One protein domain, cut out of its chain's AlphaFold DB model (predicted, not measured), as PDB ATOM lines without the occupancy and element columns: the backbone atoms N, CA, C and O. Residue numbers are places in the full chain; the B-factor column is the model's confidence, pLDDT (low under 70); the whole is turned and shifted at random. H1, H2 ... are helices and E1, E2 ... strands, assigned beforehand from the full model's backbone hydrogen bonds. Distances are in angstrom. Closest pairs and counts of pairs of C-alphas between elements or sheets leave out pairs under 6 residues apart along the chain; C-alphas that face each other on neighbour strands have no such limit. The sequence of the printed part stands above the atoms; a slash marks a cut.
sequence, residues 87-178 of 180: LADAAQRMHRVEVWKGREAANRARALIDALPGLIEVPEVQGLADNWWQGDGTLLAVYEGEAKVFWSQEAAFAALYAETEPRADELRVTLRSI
ATOM      1  N   LEU A  87     -14.528  47.199 -49.759       94.38
ATOM      2  CA  LEU A  87     -14.079  46.386 -48.622       94.38
ATOM      3  C   LEU A  87     -13.827  44.932 -49.022       94.38
ATOM      4  O   LEU A  87     -12.799  44.371 -48.648       94.38
ATOM      5  N   ALA A  88     -14.712  44.341 -49.828       92.69
ATOM      6  CA  ALA A  88     -14.515  43.003 -50.376       92.69
ATOM      7  C   ALA A  88     -13.208  42.905 -51.169       92.69
ATOM      8  O   ALA A  88     -12.452  41.956 -50.976       92.69
ATOM      9  N   ASP A  89     -12.913  43.899 -52.015       91.62
ATOM     10  CA  ASP A  89     -11.653  43.962 -52.757       91.62
ATOM     11  C   ASP A  89     -10.430  44.103 -51.834       91.62
ATOM     12  O   ASP A  89      -9.422  43.416 -52.020       91.62
ATOM     13  N   ALA A  90     -10.518  44.950 -50.806       92.44
ATOM     14  CA  ALA A  90      -9.463  45.102 -49.808       92.44
ATOM     15  C   ALA A  90      -9.204  43.802 -49.033       92.44
ATOM     16  O   ALA A  90      -8.048  43.400 -48.883       92.44
ATOM     17  N   ALA A  91     -10.264  43.107 -48.624       93.50
ATOM     18  CA  ALA A  91     -10.192  41.846 -47.896       93.50
ATOM     19  C   ALA A  91      -9.494  40.730 -48.693       93.50
ATOM     20  O   ALA A  91      -8.873  39.855 -48.094       93.50
ATOM     21  N   GLN A  92      -9.506  40.776 -50.033       89.44
ATOM     22  CA  GLN A  92      -8.767  39.811 -50.866       89.44
ATOM     23  C   GLN A  92      -7.253  39.842 -50.630       89.44
ATOM     24  O   GLN A  92      -6.565  38.856 -50.889       89.44
ATOM     25  N   ARG A  93      -6.727  40.984 -50.175       91.19
ATOM     26  CA  ARG A  93      -5.302  41.185 -49.882       91.19
ATOM     27  C   ARG A  93      -4.943  40.844 -48.433       91.19
ATOM     28  O   ARG A  93      -3.773  40.917 -48.076       91.19
ATOM     29  N   MET A  94      -5.932  40.493 -47.613       95.19
ATOM     30  CA  MET A  94      -5.775  40.176 -46.196       95.19
ATOM     31  C   MET A  94      -5.699  38.662 -45.966       95.19
ATOM     32  O   MET A  94      -6.102  37.844 -46.797       95.19
ATOM     33  N   HIS A  95      -5.219  38.273 -44.790       95.69
ATOM     34  CA  HIS A  95      -5.208  36.890 -44.340       95.69
ATOM     35  C   HIS A  95      -6.622  36.475 -43.936       95.69
ATOM     36  O   HIS A  95      -7.188  37.006 -42.980       95.69
ATOM     37  N   ARG A  96      -7.201  35.501 -44.641       93.81
ATOM     38  CA  ARG A  96      -8.487  34.914 -44.254       93.81
ATOM     39  C   ARG A  96      -8.301  34.048 -43.008       93.81
ATOM     40  O   ARG A  96      -7.580  33.050 -43.042       93.81
ATOM     41  N   VAL A  97      -8.945  34.445 -41.919       95.31
ATOM     42  CA  VAL A  97      -8.809  33.820 -40.600       95.31
ATOM     43  C   VAL A  97      -9.773  32.652 -40.460       95.31
ATOM     44  O   VAL A  97      -9.344  31.558 -40.109       95.31
ATOM     45  N   GLU A  98     -11.050  32.892 -40.754       93.81
ATOM     46  CA  GLU A  98     -12.137  31.932 -40.564       93.81
ATOM     47  C   GLU A  98     -13.293  32.230 -41.526       93.81
ATOM     48  O   GLU A  98     -13.480  33.376 -41.953       93.81
ATOM     49  N   VAL A  99     -14.053  31.192 -41.880       92.56
ATOM     50  CA  VAL A  99     -15.246  31.296 -42.722       92.56
ATOM     51  C   VAL A  99     -16.356  30.441 -42.137       92.56
ATOM     52  O   VAL A  99     -16.225  29.224 -42.016       92.56
ATOM     53  N   TRP A 100     -17.496  31.065 -41.876       93.06
ATOM     54  CA  TRP A 100     -18.703  30.377 -41.447       93.06
ATOM     55  C   TRP A 100     -19.726  30.348 -42.571       93.06
ATOM     56  O   TRP A 100     -19.915  31.330 -43.286       93.06
ATOM     57  N   LYS A 101     -20.386  29.201 -42.722       92.12
ATOM     58  CA  LYS A 101     -21.425  28.972 -43.725       92.12
ATOM     59  C   LYS A 101     -22.672  28.401 -43.076       92.12
ATOM     60  O   LYS A 101     -22.591  27.715 -42.056       92.12
ATOM     61  N   GLY A 102     -23.795  28.651 -43.725       91.12
ATOM     62  CA  GLY A 102     -25.094  28.151 -43.335       91.12
ATOM     63  C   GLY A 102     -25.637  28.810 -42.075       91.12
ATOM     64  O   GLY A 102     -25.214  29.896 -41.676       91.12
ATOM     65  N   ARG A 103     -26.593  28.128 -41.444       88.50
ATOM     66  CA  ARG A 103     -27.445  28.668 -40.371       88.50
ATOM     67  C   ARG A 103     -26.700  29.380 -39.241       88.50
ATOM     68  O   ARG A 103     -27.206  30.365 -38.715       88.50
ATOM     69  N   GLU A 104     -25.511  28.907 -38.881       90.19
ATOM     70  CA  GLU A 104     -24.740  29.456 -37.760       90.19
ATOM     71  C   GLU A 104     -23.828  30.630 -38.143       90.19
ATOM     72  O   GLU A 104     -23.222  31.238 -37.262       90.19
ATOM     73  N   ALA A 105     -23.716  30.993 -39.427       92.69
ATOM     74  CA  ALA A 105     -22.784  32.028 -39.876       92.69
ATOM     75  C   ALA A 105     -23.036  33.387 -39.204       92.69
ATOM     76  O   ALA A 105     -22.120  33.974 -38.626       92.69
ATOM     77  N   ALA A 106     -24.290  33.851 -39.212       89.88
ATOM     78  CA  ALA A 106     -24.670  35.114 -38.583       89.88
ATOM     79  C   ALA A 106     -24.542  35.066 -37.049       89.88
ATOM     80  O   ALA A 106     -24.086  36.033 -36.438       89.88
ATOM     81  N   ASN A 107     -24.881  33.932 -36.421       90.88
ATOM     82  CA  ASN A 107     -24.758  33.749 -34.970       90.88
ATOM     83  C   ASN A 107     -23.297  33.818 -34.518       90.88
ATOM     84  O   ASN A 107     -22.972  34.522 -33.562       90.88
ATOM     85  N   ARG A 108     -22.400  33.129 -35.232       93.12
ATOM     86  CA  ARG A 108     -20.968  33.132 -34.921       93.12
ATOM     87  C   ARG A 108     -20.336  34.498 -35.132       93.12
ATOM     88  O   ARG A 108     -19.570  34.954 -34.289       93.12
ATOM     89  N   ALA A 109     -20.709  35.179 -36.213       93.50
ATOM     90  CA  ALA A 109     -20.289  36.552 -36.448       93.50
ATOM     91  C   ALA A 109     -20.763  37.491 -35.327       93.50
ATOM     92  O   ALA A 109     -19.975  38.294 -34.834       93.50
ATOM     93  N   ARG A 110     -22.016  37.356 -34.867       92.44
ATOM     94  CA  ARG A 110     -22.554  38.140 -33.744       92.44
ATOM     95  C   ARG A 110     -21.769  37.912 -32.459       92.44
ATOM     96  O   ARG A 110     -21.342  38.878 -31.838       92.44
ATOM     97  N   ALA A 111     -21.541  36.654 -32.097       92.56
ATOM     98  CA  ALA A 111     -20.774  36.311 -30.906       92.56
ATOM     99  C   ALA A 111     -19.329  36.837 -30.978       92.56
ATOM    100  O   ALA A 111     -18.784  37.270 -29.965       92.56
ATOM    101  N   LEU A 112     -18.722  36.875 -32.171       93.69
ATOM    102  CA  LEU A 112     -17.420  37.511 -32.367       93.69
ATOM    103  C   LEU A 112     -17.470  39.034 -32.179       93.69
ATOM    104  O   LEU A 112     -16.582  39.579 -31.530       93.69
ATOM    105  N   ILE A 113     -18.480  39.714 -32.732       94.56
ATOM    106  CA  ILE A 113     -18.679  41.164 -32.556       94.56
ATOM    107  C   ILE A 113     -18.795  41.501 -31.064       94.56
ATOM    108  O   ILE A 113     -18.140  42.427 -30.593       94.56
ATOM    109  N   ASP A 114     -19.552  40.707 -30.308       91.69
ATOM    110  CA  ASP A 114     -19.715  40.903 -28.864       91.69
ATOM    111  C   ASP A 114     -18.411  40.635 -28.089       91.69
ATOM    112  O   ASP A 114     -18.107  41.317 -27.108       91.69
ATOM    113  N   ALA A 115     -17.613  39.657 -28.530       90.69
ATOM    114  CA  ALA A 115     -16.334  39.307 -27.910       90.69
ATOM    115  C   ALA A 115     -15.185  40.269 -28.272       90.69
ATOM    116  O   ALA A 115     -14.198  40.349 -27.536       90.69
ATOM    117  N   LEU A 116     -15.292  40.996 -29.389       89.81
ATOM    118  CA  LEU A 116     -14.292  41.945 -29.878       89.81
ATOM    119  C   LEU A 116     -14.847  43.377 -29.847       89.81
ATOM    120  O   LEU A 116     -15.273  43.889 -30.880       89.81
ATOM    121  N   PRO A 117     -14.762  44.099 -28.712       82.56
ATOM    122  CA  PRO A 117     -15.363  45.432 -28.566       82.56
ATOM    123  C   PRO A 117     -14.768  46.509 -29.494       82.56
ATOM    124  O   PRO A 117     -15.316  47.601 -29.595       82.56
ATOM    125  N   GLY A 118     -13.641  46.226 -30.155       91.12
ATOM    126  CA  GLY A 118     -13.040  47.094 -31.173       91.12
ATOM    127  C   GLY A 118     -13.540  46.841 -32.598       91.12
ATOM    128  O   GLY A 118     -13.056  47.497 -33.514       91.12
ATOM    129  N   LEU A 119     -14.447  45.883 -32.798       95.62
ATOM    130  CA  LEU A 119     -15.030  45.555 -34.092       95.62
ATOM    131  C   LEU A 119     -16.322  46.363 -34.274       95.62
ATOM    132  O   LEU A 119     -17.371  46.030 -33.726       95.62
ATOM    133  N   ILE A 120     -16.228  47.461 -35.018       97.38
ATOM    134  CA  ILE A 120     -17.294  48.456 -35.170       97.38
ATOM    135  C   ILE A 120     -17.931  48.298 -36.548       97.38
ATOM    136  O   ILE A 120     -17.236  48.067 -37.532       97.38
ATOM    137  N   GLU A 121     -19.255  48.407 -36.616       97.69
ATOM    138  CA  GLU A 121     -19.989  48.400 -37.886       97.69
ATOM    139  C   GLU A 121     -19.495  49.527 -38.804       97.69
ATOM    140  O   GLU A 121     -19.245  50.634 -38.330       97.69
ATOM    141  N   VAL A 122     -19.360  49.257 -40.104       98.44
ATOM    142  CA  VAL A 122     -18.948  50.256 -41.101       98.44
ATOM    143  C   VAL A 122     -20.191  50.995 -41.616       98.44
ATOM    144  O   VAL A 122     -20.913  50.454 -42.460       98.44
ATOM    145  N   PRO A 123     -20.487  52.221 -41.142       98.12
ATOM    146  CA  PRO A 123     -21.748  52.889 -41.456       98.12
ATOM    147  C   PRO A 123     -21.882  53.264 -42.937       98.12
ATOM    148  O   PRO A 123     -22.999  53.348 -43.444       98.12
ATOM    149  N   GLU A 124     -20.773  53.468 -43.649       98.31
ATOM    150  CA  GLU A 124     -20.746  53.835 -45.066       98.31
ATOM    151  C   GLU A 124     -21.380  52.756 -45.949       98.31
ATOM    152  O   GLU A 124     -22.053  53.092 -46.928       98.31
ATOM    153  N   VAL A 125     -21.236  51.486 -45.552       97.50
ATOM    154  CA  VAL A 125     -21.816  50.315 -46.223       97.50
ATOM    155  C   VAL A 125     -23.341  50.310 -46.150       97.50
ATOM    156  O   VAL A 125     -24.000  49.764 -47.036       97.50
ATOM    157  N   GLN A 126     -23.919  50.931 -45.120       98.25
ATOM    158  CA  GLN A 126     -25.367  51.039 -44.944       98.25
ATOM    159  C   GLN A 126     -26.078  49.678 -45.080       98.25
ATOM    160  O   GLN A 126     -27.069  49.549 -45.810       98.25
ATOM    161  N   GLY A 127     -25.517  48.656 -44.430       97.31
ATOM    162  CA  GLY A 127     -25.965  47.274 -44.543       97.31
ATOM    163  C   GLY A 127     -27.389  47.051 -44.032       97.31
ATOM    164  O   GLY A 127     -27.828  47.665 -43.061       97.31
ATOM    165  N   LEU A 128     -28.123  46.163 -44.702       97.12
ATOM    166  CA  LEU A 128     -29.464  45.715 -44.314       97.12
ATOM    167  C   LEU A 128     -29.500  44.194 -44.171       97.12
ATOM    168  O   LEU A 128     -29.729  43.676 -43.077       97.12
ATOM    169  N   ALA A 129     -29.287  43.470 -45.270       95.62
ATOM    170  CA  ALA A 129     -29.115  42.020 -45.234       95.62
ATOM    171  C   ALA A 129     -27.641  41.618 -45.201       95.62
ATOM    172  O   ALA A 129     -27.322  40.604 -44.591       95.62
ATOM    173  N   ASP A 130     -26.775  42.438 -45.790       95.06
ATOM    174  CA  ASP A 130     -25.338  42.220 -45.807       95.06
ATOM    175  C   ASP A 130     -24.648  43.398 -45.140       95.06
ATOM    176  O   ASP A 130     -25.055  44.548 -45.324       95.06
ATOM    177  N   ASN A 131     -23.620  43.126 -44.342       96.19
ATOM    178  CA  ASN A 131     -22.960  44.165 -43.571       96.19
ATOM    179  C   ASN A 131     -21.491  43.852 -43.277       96.19
ATOM    180  O   ASN A 131     -21.021  42.722 -43.433       96.19
ATOM    181  N   TRP A 132     -20.774  44.887 -42.849       97.50
ATOM    182  CA  TRP A 132     -19.349  44.844 -42.566       97.50
ATOM    183  C   TRP A 132     -19.029  45.469 -41.217       97.50
ATOM    184  O   TRP A 132     -19.632  46.460 -40.804       97.50
ATOM    185  N   TRP A 133     -18.009  44.917 -40.570       98.25
ATOM    186  CA  TRP A 133     -17.391  45.483 -39.386       98.25
ATOM    187  C   TRP A 133     -15.888  45.600 -39.585       98.25
ATOM    188  O   TRP A 133     -15.253  44.735 -40.198       98.25
ATOM    189  N   GLN A 134     -15.320  46.655 -39.021       97.81
ATOM    190  CA  GLN A 134     -13.901  46.946 -39.051       97.81
ATOM    191  C   GLN A 134     -13.370  47.121 -37.631       97.81
ATOM    192  O   GLN A 134     -13.981  47.771 -36.784       97.81
ATOM    193  N   GLY A 135     -12.209  46.529 -37.382       96.00
ATOM    194  CA  GLY A 135     -11.410  46.761 -36.188       96.00
ATOM    195  C   GLY A 135      -9.946  46.954 -36.560       96.00
ATOM    196  O   GLY A 135      -9.596  47.031 -37.739       96.00
ATOM    197  N   ASP A 136      -9.075  47.004 -35.553       95.00
ATOM    198  CA  ASP A 136      -7.636  47.167 -35.772       95.00
ATOM    199  C   ASP A 136      -7.069  46.004 -36.610       95.00
ATOM    200  O   ASP A 136      -7.108  44.833 -36.200       95.00
ATOM    201  N   GLY A 137      -6.656  46.324 -37.840       95.69
ATOM    202  CA  GLY A 137      -6.197  45.374 -38.854       95.69
ATOM    203  C   GLY A 137      -7.152  44.201 -39.104       95.69
ATOM    204  O   GLY A 137      -6.686  43.107 -39.414       95.69
ATOM    205  N   THR A 138      -8.462  44.362 -38.893       96.88
ATOM    206  CA  THR A 138      -9.442  43.262 -38.936       96.88
ATOM    207  C   THR A 138     -10.682  43.681 -39.716       96.88
ATOM    208  O   THR A 138     -11.209  44.766 -39.481       96.88
ATOM    209  N   LEU A 139     -11.181  42.808 -40.592       97.38
ATOM    210  CA  LEU A 139     -12.479  42.973 -41.249       97.38
ATOM    211  C   LEU A 139     -13.345  41.738 -41.014       97.38
ATOM    212  O   LEU A 139     -12.865  40.611 -41.132       97.38
ATOM    213  N   LEU A 140     -14.622  41.951 -40.722       96.88
ATOM    214  CA  LEU A 140     -15.642  40.911 -40.664       96.88
ATOM    215  C   LEU A 140     -16.746  41.266 -41.654       96.88
ATOM    216  O   LEU A 140     -17.331  42.341 -41.561       96.88
ATOM    217  N   ALA A 141     -17.046  40.351 -42.564       95.69
ATOM    218  CA  ALA A 141     -18.181  40.464 -43.468       95.69
ATOM    219  C   ALA A 141     -19.254  39.445 -43.078       95.69
ATOM    220  O   ALA A 141     -18.923  38.296 -42.773       95.69
ATOM    221  N   VAL A 142     -20.523  39.852 -43.107       95.19
ATOM    222  CA  VAL A 142     -21.684  38.978 -42.891       95.19
ATOM    223  C   VAL A 142     -22.664  39.190 -44.034       95.19
ATOM    224  O   VAL A 142     -23.060  40.320 -44.307       95.19
ATOM    225  N   TYR A 143     -23.052  38.097 -44.677       93.38
ATOM    226  CA  TYR A 143     -23.925  38.062 -45.838       93.38
ATOM    227  C   TYR A 143     -25.121  37.159 -45.541       93.38
ATOM    228  O   TYR A 143     -24.976  35.950 -45.337       93.38
ATOM    229  N   GLU A 144     -26.312  37.748 -45.495       93.94
ATOM    230  CA  GLU A 144     -27.566  37.030 -45.243       93.94
ATOM    231  C   GLU A 144     -28.568  37.185 -46.387       93.94
ATOM    232  O   GLU A 144     -29.650  36.595 -46.333       93.94
ATOM    233  N   GLY A 145     -28.274  37.992 -47.406       93.62
ATOM    234  CA  GLY A 145     -29.258  38.283 -48.437       93.62
ATOM    235  C   GLY A 145     -29.693  37.052 -49.235       93.62
ATOM    236  O   GLY A 145     -30.895  36.864 -49.406       93.62
ATOM    237  N   GLU A 146     -28.777  36.166 -49.650       92.38
ATOM    238  CA  GLU A 146     -29.139  34.930 -50.369       92.38
ATOM    239  C   GLU A 146     -29.968  34.007 -49.481       92.38
ATOM    240  O   GLU A 146     -30.957  33.423 -49.923       92.38
ATOM    241  N   ALA A 147     -29.626  33.942 -48.192       92.88
ATOM    242  CA  ALA A 147     -30.394  33.166 -47.232       92.88
ATOM    243  C   ALA A 147     -31.840  33.651 -47.109       92.88
ATOM    244  O   ALA A 147     -32.758  32.841 -46.967       92.88
ATOM    245  N   LYS A 148     -32.046  34.968 -47.189       93.75
ATOM    246  CA  LYS A 148     -33.371  35.590 -47.166       93.75
ATOM    247  C   LYS A 148     -34.105  35.392 -48.492       93.75
ATOM    248  O   LYS A 148     -35.264  34.994 -48.463       93.75
ATOM    249  N   VAL A 149     -33.449  35.612 -49.636       93.00
ATOM    250  CA  VAL A 149     -34.115  35.591 -50.953       93.00
ATOM    251  C   VAL A 149     -34.514  34.177 -51.379       93.00
ATOM    252  O   VAL A 149     -35.564  33.993 -51.993       93.00
ATOM    253  N   PHE A 150     -33.702  33.177 -51.022       92.25
ATOM    254  CA  PHE A 150     -33.947  31.763 -51.316       92.25
ATOM    255  C   PHE A 150     -34.639  31.022 -50.172       92.25
ATOM    256  O   PHE A 150     -34.820  29.808 -50.256       92.25
ATOM    257  N   TRP A 151     -34.994  31.720 -49.086       92.06
ATOM    258  CA  TRP A 151     -35.591  31.120 -47.888       92.06
ATOM    259  C   TRP A 151     -34.777  29.933 -47.343       92.06
ATOM    260  O   TRP A 151     -35.325  28.970 -46.802       92.06
ATOM    261  N   SER A 152     -33.453  29.997 -47.485       91.19
ATOM    262  CA  SER A 152     -32.527  28.909 -47.187       91.19
ATOM    263  C   SER A 152     -31.377  29.413 -46.335       91.19
ATOM    264  O   SER A 152     -30.431  30.022 -46.822       91.19
ATOM    265  N   GLN A 153     -31.412  29.105 -45.041       88.44
ATOM    266  CA  GLN A 153     -30.351  29.520 -44.120       88.44
ATOM    267  C   GLN A 153     -28.976  28.932 -44.466       88.44
ATOM    268  O   GLN A 153     -27.968  29.442 -43.991       88.44
ATOM    269  N   GLU A 154     -28.920  27.911 -45.324       89.62
ATOM    270  CA  GLU A 154     -27.670  27.337 -45.832       89.62
ATOM    271  C   GLU A 154     -26.879  28.305 -46.729       89.62
ATOM    272  O   GLU A 154     -25.669  28.149 -46.867       89.62
ATOM    273  N   ALA A 155     -27.535  29.325 -47.290       89.06
ATOM    274  CA  ALA A 155     -26.893  30.342 -48.120       89.06
ATOM    275  C   ALA A 155     -26.303  31.516 -47.311       89.06
ATOM    276  O   ALA A 155     -25.742  32.439 -47.890       89.06
ATOM    277  N   ALA A 156     -26.418  31.512 -45.976       92.25
ATOM    278  CA  ALA A 156     -25.787  32.535 -45.149       92.25
ATOM    279  C   ALA A 156     -24.271  32.308 -45.069       92.25
ATOM    280  O   ALA A 156     -23.791  31.169 -45.024       92.25
ATOM    281  N   PHE A 157     -23.510  33.395 -45.012       91.50
ATOM    282  CA  PHE A 157     -22.054  33.351 -45.030       91.50
ATOM    283  C   PHE A 157     -21.458  34.469 -44.173       91.50
ATOM    284  O   PHE A 157     -21.956  35.589 -44.155       91.50
ATOM    285  N   ALA A 158     -20.358  34.188 -43.481       94.50
ATOM    286  CA  ALA A 158     -19.564  35.204 -42.808       94.50
ATOM    287  C   ALA A 158     -18.072  34.880 -42.913       94.50
ATOM    288  O   ALA A 158     -17.678  33.713 -42.876       94.50
ATOM    289  N   ALA A 159     -17.232  35.905 -43.031       94.50
ATOM    290  CA  ALA A 159     -15.790  35.737 -43.161       94.50
ATOM    291  C   ALA A 159     -15.018  36.778 -42.356       94.50
ATOM    292  O   ALA A 159     -15.308  37.973 -42.417       94.50
ATOM    293  N   LEU A 160     -14.008  36.292 -41.636       95.94
ATOM    294  CA  LEU A 160     -13.096  37.093 -40.833       95.94
ATOM    295  C   LEU A 160     -11.734  37.190 -41.522       95.94
ATOM    296  O   LEU A 160     -11.154  36.179 -41.932       95.94
ATOM    297  N   TYR A 161     -11.198  38.402 -41.583       96.44
ATOM    298  CA  TYR A 161      -9.927  38.732 -42.211       96.44
ATOM    299  C   TYR A 161      -9.030  39.505 -41.255       96.44
ATOM    300  O   TYR A 161      -9.507  40.319 -40.466       96.44
ATOM    301  N   ALA A 162      -7.725  39.294 -41.383       97.38
ATOM    302  CA  ALA A 162      -6.688  39.997 -40.646       97.38
ATOM    303  C   ALA A 162      -5.645  40.575 -41.605       97.38
ATOM    304  O   ALA A 162      -5.230  39.923 -42.558       97.38
ATOM    305  N   GLU A 163      -5.195  41.796 -41.350       97.06
ATOM    306  CA  GLU A 163      -4.242  42.505 -42.206       97.06
ATOM    307  C   GLU A 163      -2.873  41.822 -42.223       97.06
ATOM    308  O   GLU A 163      -2.169  41.852 -43.229       97.06
ATOM    309  N   THR A 164      -2.510  41.167 -41.119       97.19
ATOM    310  CA  THR A 164      -1.213  40.514 -40.942       97.19
ATOM    311  C   THR A 164      -1.372  39.117 -40.346       97.19
ATOM    312  O   THR A 164      -2.322  38.850 -39.608       97.19
ATOM    313  N   GLU A 165      -0.417  38.224 -40.619       96.75
ATOM    314  CA  GLU A 165      -0.415  36.873 -40.037       96.75
ATOM    315  C   GLU A 165      -0.375  36.869 -38.494       96.75
ATOM    316  O   GLU A 165      -1.163  36.136 -37.901       96.75
ATOM    317  N   PRO A 166       0.423  37.712 -37.797       97.12
ATOM    318  CA  PRO A 166       0.368  37.782 -36.334       97.12
ATOM    319  C   PRO A 166      -1.024  38.128 -35.799       97.12
ATOM    320  O   PRO A 166      -1.473  37.548 -34.811       97.12
ATOM    321  N   ARG A 167      -1.735  39.040 -36.476       95.88
ATOM    322  CA  ARG A 167      -3.116  39.385 -36.123       95.88
ATOM    323  C   ARG A 167      -4.073  38.224 -36.402       95.88
ATOM    324  O   ARG A 167      -4.975  37.971 -35.609       95.88
ATOM    325  N   ALA A 168      -3.863  37.495 -37.498       95.88
ATOM    326  CA  ALA A 168      -4.631  36.294 -37.814       95.88
ATOM    327  C   ALA A 168      -4.481  35.226 -36.720       95.88
ATOM    328  O   ALA A 168      -5.475  34.645 -36.286       95.88
ATOM    329  N   ASP A 169      -3.260  34.991 -36.241       96.00
ATOM    330  CA  ASP A 169      -2.981  34.018 -35.184       96.00
ATOM    331  C   ASP A 169      -3.617  34.403 -33.848       96.00
ATOM    332  O   ASP A 169      -4.206  33.546 -33.185       96.00
ATOM    333  N   GLU A 170      -3.570  35.685 -33.479       93.94
ATOM    334  CA  GLU A 170      -4.271  36.203 -32.301       93.94
ATOM    335  C   GLU A 170      -5.776  35.915 -32.391       93.94
ATOM    336  O   GLU A 170      -6.355  35.320 -31.480       93.94
ATOM    337  N   LEU A 171      -6.398  36.245 -33.526       93.69
ATOM    338  CA  LEU A 171      -7.822  36.009 -33.747       93.69
ATOM    339  C   LEU A 171      -8.171  34.517 -33.715       93.69
ATOM    340  O   LEU A 171      -9.184  34.153 -33.126       93.69
ATOM    341  N   ARG A 172      -7.337  33.624 -34.265       94.25
ATOM    342  CA  ARG A 172      -7.556  32.165 -34.176       94.25
ATOM    343  C   ARG A 172      -7.530  31.664 -32.734       94.25
ATOM    344  O   ARG A 172      -8.274  30.745 -32.401       94.25
ATOM    345  N   VAL A 173      -6.678  32.232 -31.880       92.00
ATOM    346  CA  VAL A 173      -6.659  31.909 -30.445       92.00
ATOM    347  C   VAL A 173      -7.940  32.403 -29.781       92.00
ATOM    348  O   VAL A 173      -8.581  31.631 -29.069       92.00
ATOM    349  N   THR A 174      -8.358  33.636 -30.069       89.19
ATOM    350  CA  THR A 174      -9.622  34.193 -29.574       89.19
ATOM    351  C   THR A 174     -10.815  33.337 -29.994       89.19
ATOM    352  O   THR A 174     -11.602  32.941 -29.139       89.19
ATOM    353  N   LEU A 175     -10.911  32.949 -31.266       90.38
ATOM    354  CA  LEU A 175     -11.988  32.098 -31.781       90.38
ATOM    355  C   LEU A 175     -12.076  30.734 -31.088       90.38
ATOM    356  O   LEU A 175     -13.165  30.202 -30.962       90.38
ATOM    357  N   ARG A 176     -10.958  30.169 -30.614       88.94
ATOM    358  CA  ARG A 176     -10.963  28.914 -29.836       88.94
ATOM    359  C   ARG A 176     -11.418  29.099 -28.390       88.94
ATOM    360  O   ARG A 176     -11.730  28.114 -27.732       88.94
ATOM    361  N   SER A 177     -11.359  30.326 -27.875       83.12
ATOM    362  CA  SER A 177     -11.762  30.660 -26.504       83.12
ATOM    363  C   SER A 177     -13.236  31.047 -26.390       83.12
ATOM    364  O   SER A 177     -13.804  30.983 -25.303       83.12
ATOM    365  N   ILE A 178     -13.839  31.442 -27.510       80.19
ATOM    366  CA  ILE A 178     -15.267  31.690 -27.635       80.19
ATOM    367  C   ILE A 178     -15.864  30.362 -28.121       80.19
ATOM    368  O   ILE A 178     -15.480  29.890 -29.185       80.19
TER     369      ILE A 178
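What this domain is: This is residues 87 to 178 of the 180 residues of an uncharacterized protein of Nonomuraea pusilla (UniProt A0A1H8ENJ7). A twisted sheet of four strands has two longer helices, H2 and H4, over one face and the short helix H1 over the other. H2 and H4 begin over opposite ends of the sheet and come near each other towards their last residues, like the two sides of a tent, while the short H3 lies beyond the strand ends in the link from E3 to E4. The 92 printed residues hold four named helices and four named strands, in the order H1 E1 H2 E2 E3 H3 E4 H4; the sheet order is E1 E4 E3 E2, antiparallel throughout, and the class is mixed, helices and strands. The whole is compact, with a radius of gyration of the C-alphas of 12.6 A and spans of 38 by 29 by 23 A.

Where its parts are: H1, residues 87 to 91, begins at C-alpha 87 (-14.079, 46.386, -48.622). E1, residues 95 to 101, is 18.1 A long, and H2, residues 105 to 115, is 15.4 A. E2, residues 130 to 135, measures 17.5 A from C-alpha 130 (-25.338, 42.220, -45.807), and E3, residues 138 to 143, 16.9 A. H3 is residues 145 to 149. E4, residues 157 to 162, is 17.3 A long; H4, residues 165 to 177, is 18.7 A and ends at C-alpha 177 (-11.762, 30.660, -26.504).

How they stand to each other: E1 and E2 are the edge strands of the sheet. N 97 and O 160 are 2.8 A apart between E1 and E4, N 141 and O 159 2.9 A between E4 and E3, and N 133 and O 140 2.8 A in the hairpin of E2 and E3. Residues 120 to 121 pair antiparallel with residues 133 to 134 of E2. H2 is on the sheet at a height of 8.8 A; its closest C-alpha pair with E4 is Ala 105 and Phe 157, 5.4 A. H4, on the same face at a height of 9.0 A, lies over E1 and E4; the C-alphas of Ala 162 and Ala 168 are its closest pair with E4, 5.1 A. H2 and H4 are close but not clearly touching and about perpendicular, at 83 degrees; their closest C-alphas, of Leu 112 and Leu 175, are 7.7 A apart. H1 is on the opposite face at a height of 9.3 A. H3 only grazes the sheet, with residues 145 to 147. In H1, H2, H3 and H4 every O i to N i+4 pair is within hydrogen-bond range.

The domain as a whole: The C-alphas of Trp 151 and Pro 166 are the two farthest apart, 38.4 A. The printed part has no cut. The link from H2 to E2, 14 residues, is long. The mean pLDDT of the printed part is 93.6, and no printed residue is under 70.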